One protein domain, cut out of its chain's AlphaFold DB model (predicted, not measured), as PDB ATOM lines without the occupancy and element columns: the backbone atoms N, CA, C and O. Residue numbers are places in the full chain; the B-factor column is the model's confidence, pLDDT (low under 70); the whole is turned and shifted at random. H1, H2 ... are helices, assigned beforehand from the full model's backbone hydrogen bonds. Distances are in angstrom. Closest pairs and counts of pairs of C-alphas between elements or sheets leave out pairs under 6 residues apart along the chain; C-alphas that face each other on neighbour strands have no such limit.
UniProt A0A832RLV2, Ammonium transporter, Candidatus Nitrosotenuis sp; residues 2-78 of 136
ATOM      1  N   GLY A   2      26.173  31.071  69.008       95.50
ATOM      2  CA  GLY A   2      25.253  31.834  68.138       95.50
ATOM      3  C   GLY A   2      24.291  30.991  67.285       95.50
ATOM      4  O   GLY A   2      23.097  31.265  67.270       95.50
ATOM      5  N   LEU A   3      24.769  29.904  66.663       97.19
ATOM      6  CA  LEU A   3      23.896  28.982  65.919       97.19
ATOM      7  C   LEU A   3      22.804  28.357  66.805       97.19
ATOM      8  O   LEU A   3      21.662  28.239  66.379       97.19
ATOM      9  N   ALA A   4      23.139  27.985  68.044       97.00
ATOM     10  CA  ALA A   4      22.171  27.404  68.971       97.00
ATOM     11  C   ALA A   4      21.104  28.425  69.385       97.00
ATOM     12  O   ALA A   4      19.934  28.072  69.459       97.00
ATOM     13  N   SER A   5      21.490  29.688  69.591       96.69
ATOM     14  CA  SER A   5      20.549  30.781  69.848       96.69
ATOM     15  C   SER A   5      19.608  31.002  68.668       96.69
ATOM     16  O   SER A   5      18.400  31.050  68.867       96.69
ATOM     17  N   TYR A   6      20.140  31.062  67.443       97.19
ATOM     18  CA  TYR A   6      19.334  31.216  66.229       97.19
ATOM     19  C   TYR A   6      18.328  30.070  66.056       97.19
ATOM     20  O   TYR A   6      17.135  30.309  65.887       97.19
ATOM     21  N   CYS A   7      18.779  28.818  66.178       97.56
ATOM     22  CA  CYS A   7      17.879  27.665  66.153       97.56
ATOM     23  C   CYS A   7      16.864  27.699  67.306       97.56
ATOM     24  O   CYS A   7      15.730  27.261  67.130       97.56
ATOM     25  N   GLY A   8      17.260  28.229  68.464       96.75
ATOM     26  CA  GLY A   8      16.388  28.474  69.604       96.75
ATOM     27  C   GLY A   8      15.226  29.403  69.270       96.75
ATOM     28  O   GLY A   8      14.084  29.044  69.544       96.75
ATOM     29  N   VAL A   9      15.503  30.528  68.600       96.81
ATOM     30  CA  VAL A   9      14.470  31.480  68.157       96.81
ATOM     31  C   VAL A   9      13.473  30.786  67.233       96.81
ATOM     32  O   VAL A   9      12.275  30.804  67.506       96.81
ATOM     33  N   LEU A  10      13.955  30.087  66.199       96.88
ATOM     34  CA  LEU A  10      13.085  29.356  65.270       96.88
ATOM     35  C   LEU A  10      12.238  28.290  65.990       96.88
ATOM     36  O   LEU A  10      11.070  28.068  65.669       96.88
ATOM     37  N   LEU A  11      12.810  27.607  66.981       96.38
ATOM     38  CA  LEU A  11      12.098  26.573  67.725       96.38
ATOM     39  C   LEU A  11      11.017  27.168  68.641       96.38
ATOM     40  O   LEU A  11       9.869  26.727  68.604       96.38
ATOM     41  N   ILE A  12      11.372  28.156  69.461       95.62
ATOM     42  CA  ILE A  12      10.485  28.723  70.483       95.62
ATOM     43  C   ILE A  12       9.398  29.584  69.829       95.62
ATOM     44  O   ILE A  12       8.207  29.368  70.071       95.62
ATOM     45  N   LYS A  13       9.797  30.503  68.950       92.12
ATOM     46  CA  LYS A  13       8.898  31.475  68.331       92.12
ATOM     47  C   LYS A  13       8.147  30.876  67.152       92.12
ATOM     48  O   LYS A  13       6.917  30.843  67.152       92.12
ATOM     49  N   ASP A  14       8.853  30.319  66.167       92.12
ATOM     50  CA  ASP A  14       8.194  29.902  64.924       92.12
ATOM     51  C   ASP A  14       7.495  28.553  65.054       92.12
ATOM     52  O   ASP A  14       6.393  28.384  64.520       92.12
ATOM     53  N   ARG A  15       8.101  27.596  65.768       95.25
ATOM     54  CA  ARG A  15       7.585  26.225  65.861       95.25
ATOM     55  C   ARG A  15       6.673  25.978  67.060       95.25
ATOM     56  O   ARG A  15       5.707  25.221  66.908       95.25
ATOM     57  N   TRP A  16       6.980  26.542  68.225       96.69
ATOM     58  CA  TRP A  16       6.165  26.395  69.438       96.69
ATOM     59  C   TRP A  16       5.193  27.547  69.671       96.69
ATOM     60  O   TRP A  16       4.283  27.382  70.478       96.69
ATOM     61  N   LYS A  17       5.322  28.653  68.923       95.50
ATOM     62  CA  LYS A  17       4.424  29.815  69.020       95.50
ATOM     63  C   LYS A  17       4.364  30.387  70.440       95.50
ATOM     64  O   LYS A  17       3.313  30.838  70.884       95.50
ATOM     65  N   ILE A  18       5.491  30.336  71.149       95.75
ATOM     66  CA  ILE A  18       5.649  30.984  72.449       95.75
ATOM     67  C   ILE A  18       6.057  32.432  72.192       95.75
ATOM     68  O   ILE A  18       7.053  32.688  71.516       95.75
ATOM     69  N   ASP A  19       5.271  33.355  72.737       93.94
ATOM     70  CA  ASP A  19       5.516  34.792  72.653       93.94
ATOM     71  C   ASP A  19       6.573  35.218  73.681       93.94
ATOM     72  O   ASP A  19       6.276  35.561  74.826       93.94
ATOM     73  N   ASP A  20       7.836  35.101  73.280       94.38
ATOM     74  CA  ASP A  20       8.982  35.675  73.977       94.38
ATOM     75  C   ASP A  20       9.313  37.017  73.319       94.38
ATOM     76  O   ASP A  20      10.031  37.066  72.318       94.38
ATOM     77  N   ALA A  21       8.746  38.098  73.862       92.06
ATOM     78  CA  ALA A  21       8.733  39.426  73.242       92.06
ATOM     79  C   ALA A  21      10.114  39.910  72.761       92.06
ATOM     80  O   ALA A  21      10.216  40.591  71.742       92.06
ATOM     81  N   LEU A  22      11.176  39.542  73.483       95.12
ATOM     82  CA  LEU A  22      12.553  39.964  73.215       95.12
ATOM     83  C   LEU A  22      13.484  38.784  72.880       95.12
ATOM     84  O   LEU A  22      14.705  38.946  72.874       95.12
ATOM     85  N   ASP A  23      12.929  37.592  72.630       96.44
ATOM     86  CA  ASP A  23      13.667  36.356  72.337       96.44
ATOM     87  C   ASP A  23      14.715  35.972  73.419       96.44
ATOM     88  O   ASP A  23      15.694  35.257  73.150       96.44
ATOM     89  N   VAL A  24      14.512  36.414  74.670       96.56
ATOM     90  CA  VAL A  24      15.471  36.300  75.790       96.56
ATOM     91  C   VAL A  24      15.780  34.842  76.115       96.56
ATOM     92  O   VAL A  24      16.934  34.477  76.364       96.56
ATOM     93  N   SER A  25      14.777  33.971  76.058       95.31
ATOM     94  CA  SER A  25      14.920  32.535  76.319       95.31
ATOM     95  C   SER A  25      15.881  31.881  75.327       95.31
ATOM     96  O   SER A  25      16.660  30.998  75.695       95.31
ATOM     97  N   SER A  26      15.883  32.341  74.077       96.44
ATOM     98  CA  SER A  26      16.737  31.808  73.014       96.44
ATOM     99  C   SER A  26      18.156  32.368  73.082       96.44
ATOM    100  O   SER A  26      19.139  31.617  73.041       96.44
ATOM    101  N   VAL A  27      18.289  33.690  73.204       96.88
ATOM    102  CA  VAL A  27      19.598  34.358  73.122       96.88
ATOM    103  C   VAL A  27      20.370  34.339  74.439       96.88
ATOM    104  O   VAL A  27      21.597  34.342  74.400       96.88
ATOM    105  N   HIS A  28      19.693  34.233  75.585       96.81
ATOM    106  CA  HIS A  28      20.337  34.089  76.895       96.81
ATOM    107  C   HIS A  28      20.173  32.684  77.472       96.81
ATOM    108  O   HIS A  28      21.164  32.085  77.888       96.81
ATOM    109  N   GLY A  29      18.957  32.129  77.466       96.44
ATOM    110  CA  GLY A  29      18.686  30.809  78.045       96.44
ATOM    111  C   GLY A  29      19.424  29.684  77.315       96.44
ATOM    112  O   GLY A  29      20.332  29.064  77.871       96.44
ATOM    113  N   ILE A  30      19.092  29.445  76.042       97.44
ATOM    114  CA  ILE A  30      19.725  28.387  75.232       97.44
ATOM    115  C   ILE A  30      21.224  28.655  75.054       97.44
ATOM    116  O   ILE A  30      22.041  27.742  75.198       97.44
ATOM    117  N   ALA A  31      21.608  29.909  74.800       97.69
ATOM    118  CA  ALA A  31      23.015  30.290  74.699       97.69
ATOM    119  C   ALA A  31      23.800  29.964  75.976       97.69
ATOM    120  O   ALA A  31      24.892  29.398  75.897       97.69
ATOM    121  N   GLY A  32      23.235  30.291  77.142       97.81
ATOM    122  CA  GLY A  32      23.826  30.057  78.453       97.81
ATOM    123  C   GLY A  32      23.958  28.572  78.776       97.81
ATOM    124  O   GLY A  32      25.002  28.154  79.276       97.81
ATOM    125  N   ILE A  33      22.960  27.757  78.420       98.31
ATOM    126  CA  ILE A  33      23.018  26.292  78.548       98.31
ATOM    127  C   ILE A  33      24.185  25.738  77.726       98.31
ATOM    128  O   ILE A  33      25.062  25.056  78.258       98.31
ATOM    129  N   ILE A  34      24.236  26.070  76.434       98.31
ATOM    130  CA  ILE A  34      25.278  25.570  75.530       98.31
ATOM    131  C   ILE A  34      26.659  26.086  75.937       98.31
ATOM    132  O   ILE A  34      27.625  25.323  75.917       98.31
ATOM    133  N   GLY A  35      26.773  27.352  76.340       98.12
ATOM    134  CA  GLY A  35      28.019  27.932  76.836       98.12
ATOM    135  C   GLY A  35      28.513  27.231  78.103       98.12
ATOM    136  O   GLY A  35      29.666  26.808  78.165       98.12
ATOM    137  N   SER A  36      27.626  27.014  79.076       98.31
ATOM    138  CA  SER A  36      27.963  26.350  80.342       98.31
ATOM    139  C   SER A  36      28.399  24.900  80.140       98.31
ATOM    140  O   SER A  36      29.372  24.467  80.756       98.31
ATOM    141  N   LEU A  37      27.738  24.158  79.246       98.38
ATOM    142  CA  LEU A  37      28.156  22.801  78.875       98.38
ATOM    143  C   LEU A  37      29.469  22.799  78.079       98.38
ATOM    144  O   LEU A  37      30.286  21.898  78.247       98.38
ATOM    145  N   SER A  38      29.719  23.830  77.268       98.12
ATOM    146  CA  SER A  38      30.987  23.981  76.541       98.12
ATOM    147  C   SER A  38      32.177  24.143  77.493       98.12
ATOM    148  O   SER A  38      33.246  23.618  77.203       98.12
ATOM    149  N   ILE A  39      31.999  24.780  78.660       98.00
ATOM    150  CA  ILE A  39      33.020  24.784  79.729       98.00
ATOM    151  C   ILE A  39      33.307  23.348  80.186       98.00
ATOM    152  O   ILE A  39      34.462  22.963  80.339       98.00
ATOM    153  N   GLY A  40      32.265  22.528  80.335       98.06
ATOM    154  CA  GLY A  40      32.385  21.113  80.691       98.06
ATOM    155  C   GLY A  40      33.239  20.315  79.713       98.06
ATOM    156  O   GLY A  40      33.948  19.392  80.112       98.06
ATOM    157  N   LEU A  41      33.208  20.707  78.440       98.31
ATOM    158  CA  LEU A  41      33.922  20.046  77.360       98.31
ATOM    159  C   LEU A  41      35.358  20.563  77.202       98.31
ATOM    160  O   LEU A  41      36.294  19.765  77.140       98.31
ATOM    161  N   PHE A  42      35.520  21.888  77.154       98.31
ATOM    162  CA  PHE A  42      36.736  22.560  76.688       98.31
ATOM    163  C   PHE A  42      37.578  23.224  77.786       98.31
ATOM    164  O   PHE A  42      38.639  23.757  77.466       98.31
ATOM    165  N   ALA A  43      37.149  23.237  79.055       98.12
ATOM    166  CA  ALA A  43      37.956  23.838  80.121       98.12
ATOM    167  C   ALA A  43      39.361  23.213  80.183       98.12
ATOM    168  O   ALA A  43      39.526  22.008  80.000       98.12
ATOM    169  N   SER A  44      40.382  24.029  80.437       98.25
ATOM    170  CA  SER A  44      41.764  23.561  80.492       98.25
ATOM    171  C   SER A  44      42.563  24.327  81.537       98.25
ATOM    172  O   SER A  44      42.566  25.562  81.548       98.25
ATOM    173  N   THR A  45      43.305  23.596  82.365       97.94
ATOM    174  CA  THR A  45      44.251  24.154  83.339       97.94
ATOM    175  C   THR A  45      45.408  24.892  82.672       97.94
ATOM    176  O   THR A  45      46.024  25.751  83.296       97.94
ATOM    177  N   ALA A  46      45.674  24.625  81.389       97.69
ATOM    178  CA  ALA A  46      46.644  25.386  80.606       97.69
ATOM    179  C   ALA A  46      46.196  26.841  80.367       97.69
ATOM    180  O   ALA A  46      47.040  27.718  80.218       97.69
ATOM    181  N   ILE A  47      44.880  27.096  80.336       97.81
ATOM    182  CA  ILE A  47      44.303  28.440  80.170       97.81
ATOM    183  C   ILE A  47      44.030  29.077  81.537       97.81
ATOM    184  O   ILE A  47      44.313  30.256  81.738       97.81
ATOM    185  N   ASN A  48      43.495  28.305  82.485       97.44
ATOM    186  CA  ASN A  48      43.260  28.752  83.854       97.44
ATOM    187  C   ASN A  48      43.813  27.721  84.852       97.44
ATOM    188  O   ASN A  48      43.103  26.768  85.177       97.44
ATOM    189  N   PRO A  49      45.032  27.923  85.391       96.75
ATOM    190  CA  PRO A  49      45.660  26.985  86.326       96.75
ATOM    191  C   PRO A  49      44.877  26.747  87.625       96.75
ATOM    192  O   PRO A  49      45.080  25.726  88.277       96.75
ATOM    193  N   HIS A  50      43.985  27.667  88.006       97.12
ATOM    194  CA  HIS A  50      43.118  27.533  89.182       97.12
ATOM    195  C   HIS A  50      41.761  26.885  88.863       97.12
ATOM    196  O   HIS A  50      40.964  26.647  89.769       97.12
ATOM    197  N   GLY A  51      41.471  26.634  87.584       95.56
ATOM    198  CA  GLY A  51      40.257  25.968  87.129       95.56
ATOM    199  C   GLY A  51      40.436  24.456  86.951       95.56
ATOM    200  O   GLY A  51      41.545  23.936  87.046       95.56
ATOM    201  N   PRO A  52      39.348  23.725  86.669       96.75
ATOM    202  CA  PRO A  52      39.414  22.313  86.319       96.75
ATOM    203  C   PRO A  52      39.701  22.109  84.823       96.75
ATOM    204  O   PRO A  52      39.420  22.969  83.986       96.75
ATOM    205  N   ASN A  53      40.181  20.917  84.469       98.38
ATOM    206  CA  ASN A  53      40.093  20.427  83.093       98.38
ATOM    207  C   ASN A  53      38.645  20.041  82.753       98.38
ATOM    208  O   ASN A  53      37.869  19.675  83.635       98.38
ATOM    209  N   GLY A  54      38.302  20.104  81.473       98.38
ATOM    210  CA  GLY A  54      37.071  19.590  80.890       98.38
ATOM    211  C   GLY A  54      37.236  18.164  80.367       98.38
ATOM    212  O   GLY A  54      38.312  17.561  80.453       98.38
ATOM    213  N   LEU A  55      36.167  17.633  79.776       98.31
ATOM    214  CA  LEU A  55      36.110  16.268  79.251       98.31
ATOM    215  C   LEU A  55      37.234  15.979  78.244       98.31
ATOM    216  O   LEU A  55      37.880  14.940  78.352       98.31
ATOM    217  N   LEU A  56      37.515  16.900  77.313       98.19
ATOM    218  CA  LEU A  56      38.561  16.699  76.295       98.19
ATOM    219  C   LEU A  56      39.987  16.742  76.860       98.19
ATOM    220  O   LEU A  56      40.925  16.324  76.190       98.19
ATOM    221  N   PHE A  57      40.146  17.209  78.098       97.88
ATOM    222  CA  PHE A  57      41.426  17.323  78.796       97.88
ATOM    223  C   PHE A  57      41.527  16.344  79.979       97.88
ATOM    224  O   PHE A  57      42.287  16.565  80.922       97.88
ATOM    225  N   GLY A  58      40.753  15.251  79.934       97.19
ATOM    226  CA  GLY A  58      40.870  14.121  80.858       97.19
ATOM    227  C   GLY A  58      39.984  14.183  82.101       97.19
ATOM    228  O   GLY A  58      40.108  13.316  82.962       97.19
ATOM    229  N   ASN A  59      39.075  15.158  82.211       98.06
ATOM    230  CA  ASN A  59      38.152  15.265  83.344       98.06
ATOM    231  C   ASN A  59      36.677  15.173  82.896       98.06
ATOM    232  O   ASN A  59      36.001  16.195  82.742       98.06
ATOM    233  N   PRO A  60      36.137  13.955  82.709       97.00
ATOM    234  CA  PRO A  60      34.741  13.760  82.313       97.00
ATOM    235  C   PRO A  60      33.736  14.257  83.358       97.00
ATOM    236  O   PRO A  60      32.619  14.636  83.002       97.00
ATOM    237  N   MET A  61      34.127  14.311  84.636       98.12
ATOM    238  CA  MET A  61      33.251  14.783  85.711       98.12
ATOM    239  C   MET A  61      32.874  16.256  85.558       98.12
ATOM    240  O   MET A  61      31.808  16.654  86.026       98.12
ATOM    241  N   GLN A  62      33.674  17.053  84.844       98.38
ATOM    242  CA  GLN A  62      33.342  18.454  84.610       98.38
ATOM    243  C   GLN A  62      32.048  18.618  83.802       98.38
ATOM    244  O   GLN A  62      31.274  19.529  84.080       98.38
ATOM    245  N   MET A  63      31.748  17.716  82.859       98.25
ATOM    246  CA  MET A  63      30.471  17.741  82.132       98.25
ATOM    247  C   MET A  63      29.275  17.514  83.059       98.25
ATOM    248  O   MET A  63      28.253  18.184  82.920       98.25
ATOM    249  N   VAL A  64      29.411  16.605  84.028       98.31
ATOM    250  CA  VAL A  64      28.363  16.324  85.018       98.31
ATOM    251  C   VAL A  64      28.150  17.536  85.920       98.31
ATOM    252  O   VAL A  64      27.014  17.956  86.115       98.31
ATOM    253  N   ILE A  65      29.234  18.142  86.412       98.44
ATOM    254  CA  ILE A  65      29.177  19.336  87.266       98.44
ATOM    255  C   ILE A  65      28.485  20.491  86.536       98.44
ATOM    256  O   ILE A  65      27.551  21.085  87.075       98.44
ATOM    257  N   GLN A  66      28.877  20.772  85.289       98.62
ATOM    258  CA  GLN A  66      28.241  21.825  84.495       98.62
ATOM    259  C   GLN A  66      26.774  21.506  84.184       98.62
ATOM    260  O   GLN A  66      25.938  22.404  84.230       98.62
ATOM    261  N   GLY A  67      26.440  20.239  83.914       98.62
ATOM    262  CA  GLY A  67      25.061  19.798  83.701       98.62
ATOM    263  C   GLY A  67      24.177  19.987  84.935       98.62
ATOM    264  O   GLY A  67      23.074  20.521  84.821       98.62
ATOM    265  N   ILE A  68      24.676  19.630  86.123       98.69
ATOM    266  CA  ILE A  68      23.990  19.895  87.396       98.69
ATOM    267  C   ILE A  68      23.818  21.402  87.590       98.69
ATOM    268  O   ILE A  68      22.719  21.846  87.912       98.69
ATOM    269  N   GLY A  69      24.864  22.195  87.344       98.62
ATOM    270  CA  GLY A  69      24.807  23.654  87.445       98.62
ATOM    271  C   GLY A  69      23.731  24.265  86.545       98.62
ATOM    272  O   GLY A  69      22.925  25.066  87.011       98.62
ATOM    273  N   VAL A  70      23.658  23.829  85.284       98.62
ATOM    274  CA  VAL A  70      22.594  24.222  84.348       98.62
ATOM    275  C   VAL A  70      21.214  23.819  84.870       98.62
ATOM    276  O   VAL A  70      20.293  24.631  84.830       98.62
ATOM    277  N   GLY A  71      21.062  22.596  85.384       98.50
ATOM    278  CA  GLY A  71      19.794  22.118  85.938       98.50
ATOM    279  C   GLY A  71      19.332  22.933  87.149       98.50
ATOM    280  O   GLY A  71      18.174  23.338  87.211       98.50
ATOM    281  N   VAL A  72      20.243  23.233  88.078       98.56
ATOM    282  CA  VAL A  72      19.963  24.068  89.257       98.56
ATOM    283  C   VAL A  72      19.608  25.493  88.838       98.56
ATOM    284  O   VAL A  72      18.601  26.029  89.297       98.56
ATOM    285  N   ALA A  73      20.386  26.096  87.936       98.19
ATOM    286  CA  ALA A  73      20.112  27.436  87.422       98.19
ATOM    287  C   ALA A  73      18.764  27.496  86.688       98.19
ATOM    288  O   ALA A  73      18.008  28.442  86.884       98.19
ATOM    289  N   GLY A  74      18.425  26.472  85.900       98.06
ATOM    290  CA  GLY A  74      17.126  26.350  85.243       98.06
ATOM    291  C   GLY A  74      15.976  26.201  86.240       98.06
ATOM    292  O   GLY A  74      14.965  26.886  86.115       98.06
ATOM    293  N   ALA A  75      16.133  25.365  87.268       98.25
ATOM    294  CA  ALA A  75      15.121  25.174  88.305       98.25
ATOM    295  C   ALA A  75      14.856  26.459  89.107       98.25
ATOM    296  O   ALA A  75      13.700  26.810  89.337       98.25
ATOM    297  N   LEU A  76      15.907  27.188  89.488       98.06
ATOM    298  CA  LEU A  76      15.769  28.462  90.195       98.06
ATOM    299  C   LEU A  76      15.249  29.570  89.273       98.06
ATOM    300  O   LEU A  76      14.294  30.257  89.623       98.06
ATOM    301  N   GLY A  77      15.844  29.720  88.091       96.94
ATOM    302  CA  GLY A  77      15.515  30.774  87.138       96.94
ATOM    303  C   GLY A  77      14.115  30.620  86.557       96.94
ATOM    304  O   GLY A  77      13.288  31.509  86.719       96.94
ATOM    305  N   PHE A  78      13.814  29.488  85.919       96.31
ATOM    306  CA  PHE A  78      12.496  29.248  85.329       96.31
ATOM    307  C   PHE A  78      11.461  28.874  86.392       96.31
ATOM    308  O   PHE A  78      10.405  29.495  86.470       96.31
TER     309      PHE A  78
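Overview. This is residues 2 to 78 of the 136 residues of the protein "Ammonium transporter" of Candidatus Nitrosotenuis sp (UniProt A0A832RLV2). What does the model look like? Three helices make a loose, elongated zigzag: H2 runs through the middle, H1 folds back beside the first part of H2, and H3 folds back along the last part of H2 on another side. The loop of residues 43 to 60 makes the turn at one end. What is it made of, and how large is it? The printed part has 77 residues with three named helices in the order H1, H2, H3 and no named strand, an all-helix class; it is loose, with a radius of gyration of the C-alphas of 14.7 A and spans of 43 by 25 by 17 A.

Arrangement. How do the first two helices stand? H1, residues 2 to 15, touches H2, residues 24 to 42, closest at the C-alphas of Gly 8 and Ser 26, 4.8 A apart. This helical hairpin runs opposite ways at a steep tilt of 40 degrees. Where does the third helix stand? H3, residues 61 to 78, touches H2 with residues 62 to 70 alone, and H2 touches it with residues 33 to 41 alone; the closest C-alphas, those of Gly 40 and Met 63, are 4.1 A apart. These two also form a helical hairpin, opposite ways at a shallow tilt of 17 degrees, while H1 and H3 are apart. What do the backbones show? Every O i to N i+4 pair is within hydrogen-bond range in H1 and H3, and 12 of 15 are in H2.

Along the chain. Where does H1 begin? C-alpha 2 is at (25.253, 31.834, 68.138), and H1 measures 18.7 A from first to last C-alpha. Where do H2 and H3 run? H2 begins at C-alpha 24, (15.471, 36.300, 75.790), and H3 ends at C-alpha 78, (12.496, 29.248, 85.329); each measures 25.3 A.

Size, cuts and confidence. How far does it reach? The C-alphas of Lys 17 and Pro 49, the two farthest apart, are 44.8 A apart. Are there long links, cuts or weak places? The link from H2 to H3 is long and that from H1 to H2 short; the printed part has no cut, and no printed residue is under 70 in pLDDT.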